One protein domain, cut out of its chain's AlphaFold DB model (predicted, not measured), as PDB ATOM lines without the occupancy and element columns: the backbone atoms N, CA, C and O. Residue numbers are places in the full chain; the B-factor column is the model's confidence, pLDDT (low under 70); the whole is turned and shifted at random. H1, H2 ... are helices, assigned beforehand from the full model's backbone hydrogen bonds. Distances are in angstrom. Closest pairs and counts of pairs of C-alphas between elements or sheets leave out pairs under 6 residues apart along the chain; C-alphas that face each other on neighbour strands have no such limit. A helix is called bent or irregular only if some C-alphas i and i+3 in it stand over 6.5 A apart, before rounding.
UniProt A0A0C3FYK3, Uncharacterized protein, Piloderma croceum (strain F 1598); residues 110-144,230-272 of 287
ATOM      1  N   PRO A 110     157.868 150.800 197.561       78.75
ATOM      2  CA  PRO A 110     157.136 149.674 197.001       78.75
ATOM      3  C   PRO A 110     155.664 149.685 197.455       78.75
ATOM      4  O   PRO A 110     155.413 149.752 198.660       78.75
ATOM      5  N   PRO A 111     154.685 149.517 196.543       75.62
ATOM      6  CA  PRO A 111     153.262 149.573 196.893       75.62
ATOM      7  C   PRO A 111     152.849 148.594 197.997       75.62
ATOM      8  O   PRO A 111     151.999 148.915 198.820       75.62
ATOM      9  N   ALA A 112     153.469 147.410 198.038       72.81
ATOM     10  CA  ALA A 112     153.213 146.418 199.081       72.81
ATOM     11  C   ALA A 112     153.563 146.954 200.479       72.81
ATOM     12  O   ALA A 112     152.802 146.758 201.421       72.81
ATOM     13  N   THR A 113     154.676 147.683 200.605       75.25
ATOM     14  CA  THR A 113     155.099 148.302 201.865       75.25
ATOM     15  C   THR A 113     154.179 149.458 202.242       75.25
ATOM     16  O   THR A 113     153.730 149.530 203.379       75.25
ATOM     17  N   THR A 114     153.837 150.327 201.288       77.62
ATOM     18  CA  THR A 114     152.924 151.454 201.526       77.62
ATOM     19  C   THR A 114     151.557 150.982 202.014       77.62
ATOM     20  O   THR A 114     151.017 151.544 202.962       77.62
ATOM     21  N   ILE A 115     150.995 149.931 201.409       74.38
ATOM     22  CA  ILE A 115     149.681 149.431 201.825       74.38
ATOM     23  C   ILE A 115     149.766 148.694 203.162       74.38
ATOM     24  O   ILE A 115     148.875 148.858 203.988       74.38
ATOM     25  N   PHE A 116     150.848 147.956 203.419       73.88
ATOM     26  CA  PHE A 116     151.080 147.356 204.733       73.88
ATOM     27  C   PHE A 116     151.102 148.415 205.849       73.88
ATOM     28  O   PHE A 116     150.415 148.269 206.856       73.88
ATOM     29  N   ILE A 117     151.819 149.524 205.643       76.06
ATOM     30  CA  ILE A 117     151.850 150.639 206.602       76.06
ATOM     31  C   ILE A 117     150.470 151.305 206.710       76.06
ATOM     32  O   ILE A 117     150.014 151.603 207.815       76.06
ATOM     33  N   ALA A 118     149.786 151.511 205.580       77.50
ATOM     34  CA  ALA A 118     148.455 152.112 205.548       77.50
ATOM     35  C   ALA A 118     147.399 151.264 206.264       77.50
ATOM     36  O   ALA A 118     146.465 151.812 206.845       77.50
ATOM     37  N   ASP A 119     147.529 149.941 206.226       71.81
ATOM     38  CA  ASP A 119     146.663 149.035 206.968       71.81
ATOM     39  C   ASP A 119     146.940 149.127 208.474       71.81
ATOM     40  O   ASP A 119     146.005 149.237 209.261       71.81
ATOM     41  N   MET A 120     148.216 149.175 208.868       70.25
ATOM     42  CA  MET A 120     148.626 149.167 210.273       70.25
ATOM     43  C   MET A 120     148.331 150.484 211.012       70.25
ATOM     44  O   MET A 120     147.811 150.462 212.124       70.25
ATOM     45  N   ILE A 121     148.666 151.629 210.410       73.31
ATOM     46  CA  ILE A 121     148.622 152.953 211.070       73.31
ATOM     47  C   ILE A 121     147.658 153.916 210.346       73.31
ATOM     48  O   ILE A 121     147.333 154.993 210.845       73.31
ATOM     49  N   GLY A 122     147.150 153.539 209.172       76.12
ATOM     50  CA  GLY A 122     146.332 154.409 208.330       76.12
ATOM     51  C   GLY A 122     147.136 155.185 207.285       76.12
ATOM     52  O   GLY A 122     148.367 155.187 207.250       76.12
ATOM     53  N   ASN A 123     146.414 155.889 206.412       79.19
ATOM     54  CA  ASN A 123     147.012 156.756 205.396       79.19
ATOM     55  C   ASN A 123     147.602 158.020 206.042       79.19
ATOM     56  O   ASN A 123     146.902 159.019 206.216       79.19
ATOM     57  N   GLY A 124     148.886 157.964 206.389       83.38
ATOM     58  CA  GLY A 124     149.635 159.073 206.982       83.38
ATOM     59  C   GLY A 124     150.862 159.478 206.168       83.38
ATOM     60  O   GLY A 124     151.045 159.053 205.026       83.38
ATOM     61  N   ILE A 125     151.735 160.271 206.791       86.94
ATOM     62  CA  ILE A 125     152.984 160.756 206.181       86.94
ATOM     63  C   ILE A 125     153.904 159.621 205.732       86.94
ATOM     64  O   ILE A 125     154.583 159.763 204.726       86.94
ATOM     65  N   LEU A 126     153.863 158.471 206.409       84.25
ATOM     66  CA  LEU A 126     154.649 157.287 206.053       84.25
ATOM     67  C   LEU A 126     154.197 156.615 204.747       84.25
ATOM     68  O   LEU A 126     154.968 155.864 204.165       84.25
ATOM     69  N   CYS A 127     152.966 156.879 204.301       83.94
ATOM     70  CA  CYS A 127     152.403 156.343 203.060       83.94
ATOM     71  C   CYS A 127     152.271 157.411 201.968       83.94
ATOM     72  O   CYS A 127     151.897 157.104 200.835       83.94
ATOM     73  N   ALA A 128     152.479 158.681 202.321       84.75
ATOM     74  CA  ALA A 128     152.341 159.790 201.401       84.75
ATOM     75  C   ALA A 128     153.573 159.873 200.496       84.75
ATOM     76  O   ALA A 128     154.702 159.746 200.960       84.75
ATOM     77  N   GLU A 129     153.351 160.183 199.220       82.75
ATOM     78  CA  GLU A 129     154.411 160.379 198.230       82.75
ATOM     79  C   GLU A 129     154.307 161.765 197.574       82.75
ATOM     80  O   GLU A 129     153.250 162.414 197.583       82.75
ATOM     81  N   GLY A 130     155.428 162.248 197.032       84.06
ATOM     82  CA  GLY A 130     155.503 163.500 196.270       84.06
ATOM     83  C   GLY A 130     154.997 164.743 197.021       84.06
ATOM     84  O   GLY A 130     155.392 165.024 198.157       84.06
ATOM     85  N   GLU A 131     154.117 165.517 196.378       85.38
ATOM     86  CA  GLU A 131     153.579 166.773 196.928       85.38
ATOM     87  C   GLU A 131     152.705 166.563 198.176       85.38
ATOM     88  O   GLU A 131     152.697 167.408 199.074       85.38
ATOM     89  N   SER A 132     152.015 165.422 198.293       86.69
ATOM     90  CA  SER A 132     151.238 165.105 199.499       86.69
ATOM     91  C   SER A 132     152.157 164.947 200.711       86.69
ATOM     92  O   SER A 132     151.935 165.580 201.746       86.69
ATOM     93  N   HIS A 133     153.245 164.187 200.550       88.56
ATOM     94  CA  HIS A 133     154.268 164.026 201.583       88.56
ATOM     95  C   HIS A 133     154.905 165.365 201.958       88.56
ATOM     96  O   HIS A 133     155.020 165.692 203.136       88.56
ATOM     97  N   LYS A 134     155.268 166.187 200.964       86.81
ATOM     98  CA  LYS A 134     155.852 167.518 201.182       86.81
ATOM     99  C   LYS A 134     154.925 168.425 201.993       86.81
ATOM    100  O   LYS A 134     155.388 169.072 202.932       86.81
ATOM    101  N   ARG A 135     153.628 168.448 201.669       91.31
ATOM    102  CA  ARG A 135     152.623 169.232 202.401       91.31
ATOM    103  C   ARG A 135     152.476 168.754 203.846       91.31
ATOM    104  O   ARG A 135     152.532 169.578 204.755       91.31
ATOM    105  N   GLN A 136     152.334 167.445 204.063       91.38
ATOM    106  CA  GLN A 136     152.208 166.868 205.407       91.38
ATOM    107  C   GLN A 136     153.473 167.099 206.242       91.38
ATOM    108  O   GLN A 136     153.386 167.543 207.385       91.38
ATOM    109  N   ARG A 137     154.660 166.902 205.653       91.19
ATOM    110  CA  ARG A 137     155.938 167.170 206.319       91.19
ATOM    111  C   ARG A 137     156.080 168.640 206.687       91.19
ATOM    112  O   ARG A 137     156.444 168.934 207.816       91.19
ATOM    113  N   LYS A 138     155.742 169.567 205.782       93.12
ATOM    114  CA  LYS A 138     155.782 171.011 206.063       93.12
ATOM    115  C   LYS A 138     154.887 171.393 207.249       93.12
ATOM    116  O   LYS A 138     155.282 172.251 208.028       93.12
ATOM    117  N   ALA A 139     153.725 170.756 207.391       92.81
ATOM    118  CA  ALA A 139     152.830 170.987 208.521       92.81
ATOM    119  C   ALA A 139     153.381 170.429 209.850       92.81
ATOM    120  O   ALA A 139     153.181 171.051 210.887       92.81
ATOM    121  N   LEU A 140     154.090 169.293 209.823       91.06
ATOM    122  CA  LEU A 140     154.615 168.632 211.027       91.06
ATOM    123  C   LEU A 140     155.971 169.175 211.500       91.06
ATOM    124  O   LEU A 140     156.198 169.257 212.705       91.06
ATOM    125  N   THR A 141     156.869 169.569 210.590       92.69
ATOM    126  CA  THR A 141     158.242 170.006 210.918       92.69
ATOM    127  C   THR A 141     158.335 171.036 212.060       92.69
ATOM    128  O   THR A 141     159.236 170.886 212.884       92.69
ATOM    129  N   PRO A 142     157.451 172.053 212.187       92.12
ATOM    130  CA  PRO A 142     157.540 173.030 213.278       92.12
ATOM    131  C   PRO A 142     157.465 172.416 214.685       92.12
ATOM    132  O   PRO A 142     158.157 172.888 215.592       92.12
ATOM    133  N   ALA A 143     156.683 171.343 214.859       89.75
ATOM    134  CA  ALA A 143     156.562 170.625 216.131       89.75
ATOM    135  C   ALA A 143     157.862 169.901 216.530       89.75
ATOM    136  O   ALA A 143     158.087 169.645 217.707       89.75
ATOM    137  N   PHE A 144     158.750 169.646 215.566       90.62
ATOM    138  CA  PHE A 144     160.067 169.034 215.762       90.62
ATOM    139  C   PHE A 144     161.212 170.058 215.678       90.62
ATOM    140  O   PHE A 144     162.363 169.701 215.437       90.62
ATOM    141  N   GLN A 230     150.375 136.022 206.727       62.66
ATOM    142  CA  GLN A 230     150.793 137.384 206.365       62.66
ATOM    143  C   GLN A 230     152.017 137.372 205.446       62.66
ATOM    144  O   GLN A 230     152.056 138.119 204.472       62.66
ATOM    145  N   ILE A 231     152.983 136.484 205.703       66.06
ATOM    146  CA  ILE A 231     154.141 136.283 204.820       66.06
ATOM    147  C   ILE A 231     153.673 135.770 203.455       66.06
ATOM    148  O   ILE A 231     154.111 136.270 202.421       66.06
ATOM    149  N   ALA A 232     152.744 134.810 203.431       66.69
ATOM    150  CA  ALA A 232     152.176 134.271 202.201       66.69
ATOM    151  C   ALA A 232     151.405 135.339 201.411       66.69
ATOM    152  O   ALA A 232     151.627 135.465 200.211       66.69
ATOM    153  N   VAL A 233     150.571 136.156 202.063       68.88
ATOM    154  CA  VAL A 233     149.877 137.295 201.440       68.88
ATOM    155  C   VAL A 233     150.879 138.334 200.935       68.88
ATOM    156  O   VAL A 233     150.737 138.810 199.813       68.88
ATOM    157  N   PHE A 234     151.938 138.637 201.691       67.62
ATOM    158  CA  PHE A 234     152.994 139.553 201.256       67.62
ATOM    159  C   PHE A 234     153.728 139.021 200.017       67.62
ATOM    160  O   PHE A 234     153.884 139.744 199.035       67.62
ATOM    161  N   ILE A 235     154.094 137.739 199.991       68.75
ATOM    162  CA  ILE A 235     154.707 137.094 198.825       68.75
ATOM    163  C   ILE A 235     153.738 137.099 197.639       68.75
ATOM    164  O   ILE A 235     154.105 137.510 196.537       68.75
ATOM    165  N   LEU A 236     152.489 136.689 197.850       68.81
ATOM    166  CA  LEU A 236     151.493 136.554 196.792       68.81
ATOM    167  C   LEU A 236     151.053 137.920 196.253       68.81
ATOM    168  O   LEU A 236     150.790 138.039 195.058       68.81
ATOM    169  N   SER A 237     151.105 138.974 197.073       67.81
ATOM    170  CA  SER A 237     150.868 140.356 196.648       67.81
ATOM    171  C   SER A 237     151.860 140.852 195.600       67.81
ATOM    172  O   SER A 237     151.524 141.692 194.760       67.81
ATOM    173  N   THR A 238     153.080 140.305 195.595       65.00
ATOM    174  CA  THR A 238     154.066 140.631 194.564       65.00
ATOM    175  C   THR A 238     153.665 140.064 193.198       65.00
ATOM    176  O   THR A 238     154.031 140.636 192.172       65.00
ATOM    177  N   ALA A 239     152.873 138.992 193.145       64.94
ATOM    178  CA  ALA A 239     152.321 138.457 191.901       64.94
ATOM    179  C   ALA A 239     150.937 139.053 191.583       64.94
ATOM    180  O   ALA A 239     150.693 139.477 190.453       64.94
ATOM    181  N   PHE A 240     150.067 139.159 192.591       67.88
ATOM    182  CA  PHE A 240     148.672 139.575 192.471       67.88
ATOM    183  C   PHE A 240     148.379 140.759 193.406       67.88
ATOM    184  O   PHE A 240     148.000 140.561 194.560       67.88
ATOM    185  N   PRO A 241     148.494 142.009 192.923       61.78
ATOM    186  CA  PRO A 241     148.290 143.194 193.759       61.78
ATOM    187  C   PRO A 241     146.858 143.326 194.309       61.78
ATOM    188  O   PRO A 241     146.638 144.069 195.258       61.78
ATOM    189  N   ILE A 242     145.889 142.582 193.763       62.91
ATOM    190  CA  ILE A 242     144.507 142.525 194.270       62.91
ATOM    191  C   ILE A 242     144.456 141.913 195.678       62.91
ATOM    192  O   ILE A 242     143.644 142.331 196.495       62.91
ATOM    193  N   LEU A 243     145.361 140.986 196.007       61.03
ATOM    194  CA  LEU A 243     145.423 140.379 197.340       61.03
ATOM    195  C   LEU A 243     145.894 141.348 198.421       61.03
ATOM    196  O   LEU A 243     145.769 141.058 199.599       61.03
ATOM    197  N   ILE A 244     146.390 142.522 198.043       58.00
ATOM    198  CA  ILE A 244     146.736 143.559 199.008       58.00
ATOM    199  C   ILE A 244     145.470 144.172 199.646       58.00
ATOM    200  O   ILE A 244     145.537 144.793 200.700       58.00
ATOM    201  N   LEU A 245     144.293 143.968 199.042       61.72
ATOM    202  CA  LEU A 245     143.004 144.404 199.591       61.72
ATOM    203  C   LEU A 245     142.443 143.452 200.659       61.72
ATOM    204  O   LEU A 245     141.415 143.771 201.262       61.72
ATOM    205  N   THR A 246     143.058 142.284 200.888       63.03
ATOM    206  CA  THR A 246     142.546 141.334 201.883       63.03
ATOM    207  C   THR A 246     142.758 141.876 203.300       63.03
ATOM    208  O   THR A 246     143.872 142.307 203.604       63.03
ATOM    209  N   PRO A 247     141.741 141.846 204.181       57.28
ATOM    210  CA  PRO A 247     141.862 142.367 205.540       57.28
ATOM    211  C   PRO A 247     142.935 141.617 206.336       57.28
ATOM    212  O   PRO A 247     142.899 140.391 206.428       57.28
ATOM    213  N   ASN A 248     143.861 142.353 206.945       61.22
ATOM    214  CA  ASN A 248     144.821 141.815 207.902       61.22
ATOM    215  C   ASN A 248     144.317 142.090 209.342       61.22
ATOM    216  O   ASN A 248     143.685 143.128 209.584       61.22
ATOM    217  N   PRO A 249     144.547 141.192 210.320       57.44
ATOM    218  CA  PRO A 249     144.205 141.421 211.728       57.44
ATOM    219  C   PRO A 249     144.676 142.774 212.292       57.44
ATOM    220  O   PRO A 249     143.900 143.429 212.988       57.44
ATOM    221  N   GLY A 250     145.878 143.245 211.929       54.78
ATOM    222  CA  GLY A 250     146.406 144.547 212.370       54.78
ATOM    223  C   GLY A 250     145.543 145.740 211.934       54.78
ATOM    224  O   GLY A 250     145.138 146.551 212.767       54.78
ATOM    225  N   GLY A 251     145.153 145.808 210.658       59.53
ATOM    226  CA  GLY A 251     144.247 146.856 210.183       59.53
ATOM    227  C   GLY A 251     142.815 146.734 210.685       59.53
ATOM    228  O   GLY A 251     142.090 147.729 210.755       59.53
ATOM    229  N   THR A 252     142.396 145.538 211.103       60.19
ATOM    230  CA  THR A 252     141.099 145.346 211.768       60.19
ATOM    231  C   THR A 252     141.106 145.973 213.163       60.19
ATOM    232  O   THR A 252     140.170 146.699 213.501       60.19
ATOM    233  N   LEU A 253     142.186 145.777 213.930       59.66
ATOM    234  CA  LEU A 253     142.419 146.443 215.216       59.66
ATOM    235  C   LEU A 253     142.447 147.967 215.059       59.66
ATOM    236  O   LEU A 253     141.668 148.654 215.717       59.66
ATOM    237  N   TYR A 254     143.229 148.499 214.114       60.34
ATOM    238  CA  TYR A 254     143.262 149.939 213.837       60.34
ATOM    239  C   TYR A 254     141.876 150.499 213.469       60.34
ATOM    240  O   TYR A 254     141.416 151.483 214.054       60.34
ATOM    241  N   ARG A 255     141.151 149.852 212.543       64.62
ATOM    242  CA  ARG A 255     139.790 150.271 212.151       64.62
ATOM    243  C   ARG A 255     138.816 150.253 213.325       64.62
ATOM    244  O   ARG A 255     137.951 151.130 213.399       64.62
ATOM    245  N   ASN A 256     138.939 149.283 214.227       65.44
ATOM    246  CA  ASN A 256     138.111 149.196 215.423       65.44
ATOM    247  C   ASN A 256     138.456 150.309 216.419       65.44
ATOM    248  O   ASN A 256     137.543 151.000 216.869       65.44
ATOM    249  N   SER A 257     139.738 150.580 216.668       60.19
ATOM    250  CA  SER A 257     140.185 151.675 217.539       60.19
ATOM    251  C   SER A 257     139.742 153.043 217.017       60.19
ATOM    252  O   SER A 257     139.152 153.824 217.763       60.19
ATOM    253  N   VAL A 258     139.887 153.309 215.712       63.03
ATOM    254  CA  VAL A 258     139.401 154.553 215.082       63.03
ATOM    255  C   VAL A 258     137.877 154.678 215.177       63.03
ATOM    256  O   VAL A 258     137.352 155.771 215.411       63.03
ATOM    257  N   ARG A 259     137.131 153.574 215.026       65.00
ATOM    258  CA  ARG A 259     135.671 153.568 215.221       65.00
ATOM    259  C   ARG A 259     135.294 153.879 216.667       65.00
ATOM    260  O   ARG A 259     134.384 154.679 216.879       65.00
ATOM    261  N   THR A 260     135.980 153.291 217.641       61.38
ATOM    262  CA  THR A 260     135.756 153.546 219.070       61.38
ATOM    263  C   THR A 260     136.069 154.998 219.425       61.38
ATOM    264  O   THR A 260     135.271 155.649 220.095       61.38
ATOM    265  N   GLN A 261     137.153 155.554 218.881       59.81
ATOM    266  CA  GLN A 261     137.565 156.939 219.115       59.81
ATOM    267  C   GLN A 261     136.618 157.960 218.458       59.81
ATOM    268  O   GLN A 261     136.285 158.982 219.055       59.81
ATOM    269  N   ARG A 262     136.092 157.671 217.258       59.66
ATOM    270  CA  ARG A 262     135.034 158.493 216.641       59.66
ATOM    271  C   ARG A 262     133.723 158.436 217.423       59.66
ATOM    272  O   ARG A 262     133.037 159.449 217.529       59.66
ATOM    273  N   LYS A 263     133.369 157.273 217.980       58.41
ATOM    274  CA  LYS A 263     132.191 157.130 218.847       58.41
ATOM    275  C   LYS A 263     132.360 157.901 220.159       58.41
ATOM    276  O   LYS A 263     131.422 158.579 220.565       58.41
ATOM    277  N   SER A 264     133.536 157.863 220.789       52.03
ATOM    278  CA  SER A 264     133.797 158.615 222.023       52.03
ATOM    279  C   SER A 264     133.847 160.128 221.784       52.03
ATOM    280  O   SER A 264     133.240 160.875 222.547       52.03
ATOM    281  N   GLN A 265     134.452 160.589 220.681       52.44
ATOM    282  CA  GLN A 265     134.412 162.001 220.282       52.44
ATOM    283  C   GLN A 265     132.996 162.470 219.921       52.44
ATOM    284  O   GLN A 265     132.608 163.564 220.321       52.44
ATOM    285  N   GLY A 266     132.199 161.639 219.239       51.31
ATOM    286  CA  GLY A 266     130.789 161.921 218.944       51.31
ATOM    287  C   GLY A 266     129.885 161.944 220.183       51.31
ATOM    288  O   GLY A 266     128.903 162.682 220.220       51.31
ATOM    289  N   SER A 267     130.212 161.168 221.218       48.81
ATOM    290  CA  SER A 267     129.536 161.241 222.521       48.81
ATOM    291  C   SER A 267     129.961 162.475 223.323       48.81
ATOM    292  O   SER A 267     129.111 163.109 223.945       48.81
ATOM    293  N   CYS A 268     131.240 162.859 223.266       46.59
ATOM    294  CA  CYS A 268     131.768 164.034 223.961       46.59
ATOM    295  C   CYS A 268     131.261 165.352 223.342       46.59
ATOM    296  O   CYS A 268     130.923 166.282 224.070       46.59
ATOM    297  N   SER A 269     131.095 165.417 222.015       47.72
ATOM    298  CA  SER A 269     130.507 166.580 221.329       47.72
ATOM    299  C   SER A 269     128.991 166.722 221.529       47.72
ATOM    300  O   SER A 269     128.479 167.838 221.492       47.72
ATOM    301  N   ARG A 270     128.272 165.633 221.836       47.47
ATOM    302  CA  ARG A 270     126.838 165.659 222.208       47.47
ATOM    303  C   ARG A 270     126.585 166.015 223.677       47.47
ATOM    304  O   ARG A 270     125.451 166.298 224.062       47.47
ATOM    305  N   GLN A 271     127.616 165.990 224.516       49.94
ATOM    306  CA  GLN A 271     127.532 166.293 225.945       49.94
ATOM    307  C   GLN A 271     127.239 167.780 226.252       49.94
ATOM    308  O   GLN A 271     126.386 168.036 227.108       49.94
ATOM    309  N   PRO A 272     127.828 168.773 225.548       45.66
ATOM    310  CA  PRO A 272     127.423 170.174 225.689       45.66
ATOM    311  C   PRO A 272     126.024 170.463 225.114       45.66
ATOM    312  O   PRO A 272     125.295 171.269 225.691       45.66
TER     313      PRO A 272
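What this domain is: This is residues 110 to 144 and 230 to 272 of the 287 residues of an uncharacterized protein of Piloderma croceum (strain F 1598) (UniProt A0A0C3FYK3). H1 lies between H2, which stands off on one side, and the other three helices on the other side, where H3 and short H4 pack together by the start of H1 and long H5 passes the end of H1 with residues 250 to 254 and runs on into an arm, residues 259 to 272, that sticks out. The printed part has 78 residues with helices H1 to H5 in order and no named strand: all helix, loose, radius of gyration of the C-alphas 16.2 A, spans 52 by 30 by 18 A.

Where its parts are: Find C-alpha 111 at (153.262, 149.573, 196.893), where H1, residues 111 to 121, begins. H2, residues 130 to 144, is only just irregular: C-alphas 139 and 142 are 7.0 A apart. Then come H3, residues 230 to 239, H4, residues 241 to 245, and H5, residues 249 to 272, running 36.1 A to C-alpha 272 at (127.423, 170.174, 225.689).

How they stand to each other: Start at the hub, H1: H5 touches it with residues 250 to 254 alone, closest C-alphas Asp 119 and Gly 251, 4.6 A, at a steep tilt of 42 degrees. H2 is apart from H1. Each O i to N i+4 pair is within hydrogen-bond range in H1, but 8 of 11 in H2, 4 of 6 in H3, 19 of 20 in H5 and 0 of 1 in H4, where 2 of 2 O i to N i+3 pairs are.

The domain as a whole: Residues 145 to 229 are cut out, a gap of 34.3 A between C-alphas 144 and 230. No link printed whole is long. Residues 230 to 272 have pLDDT under 70.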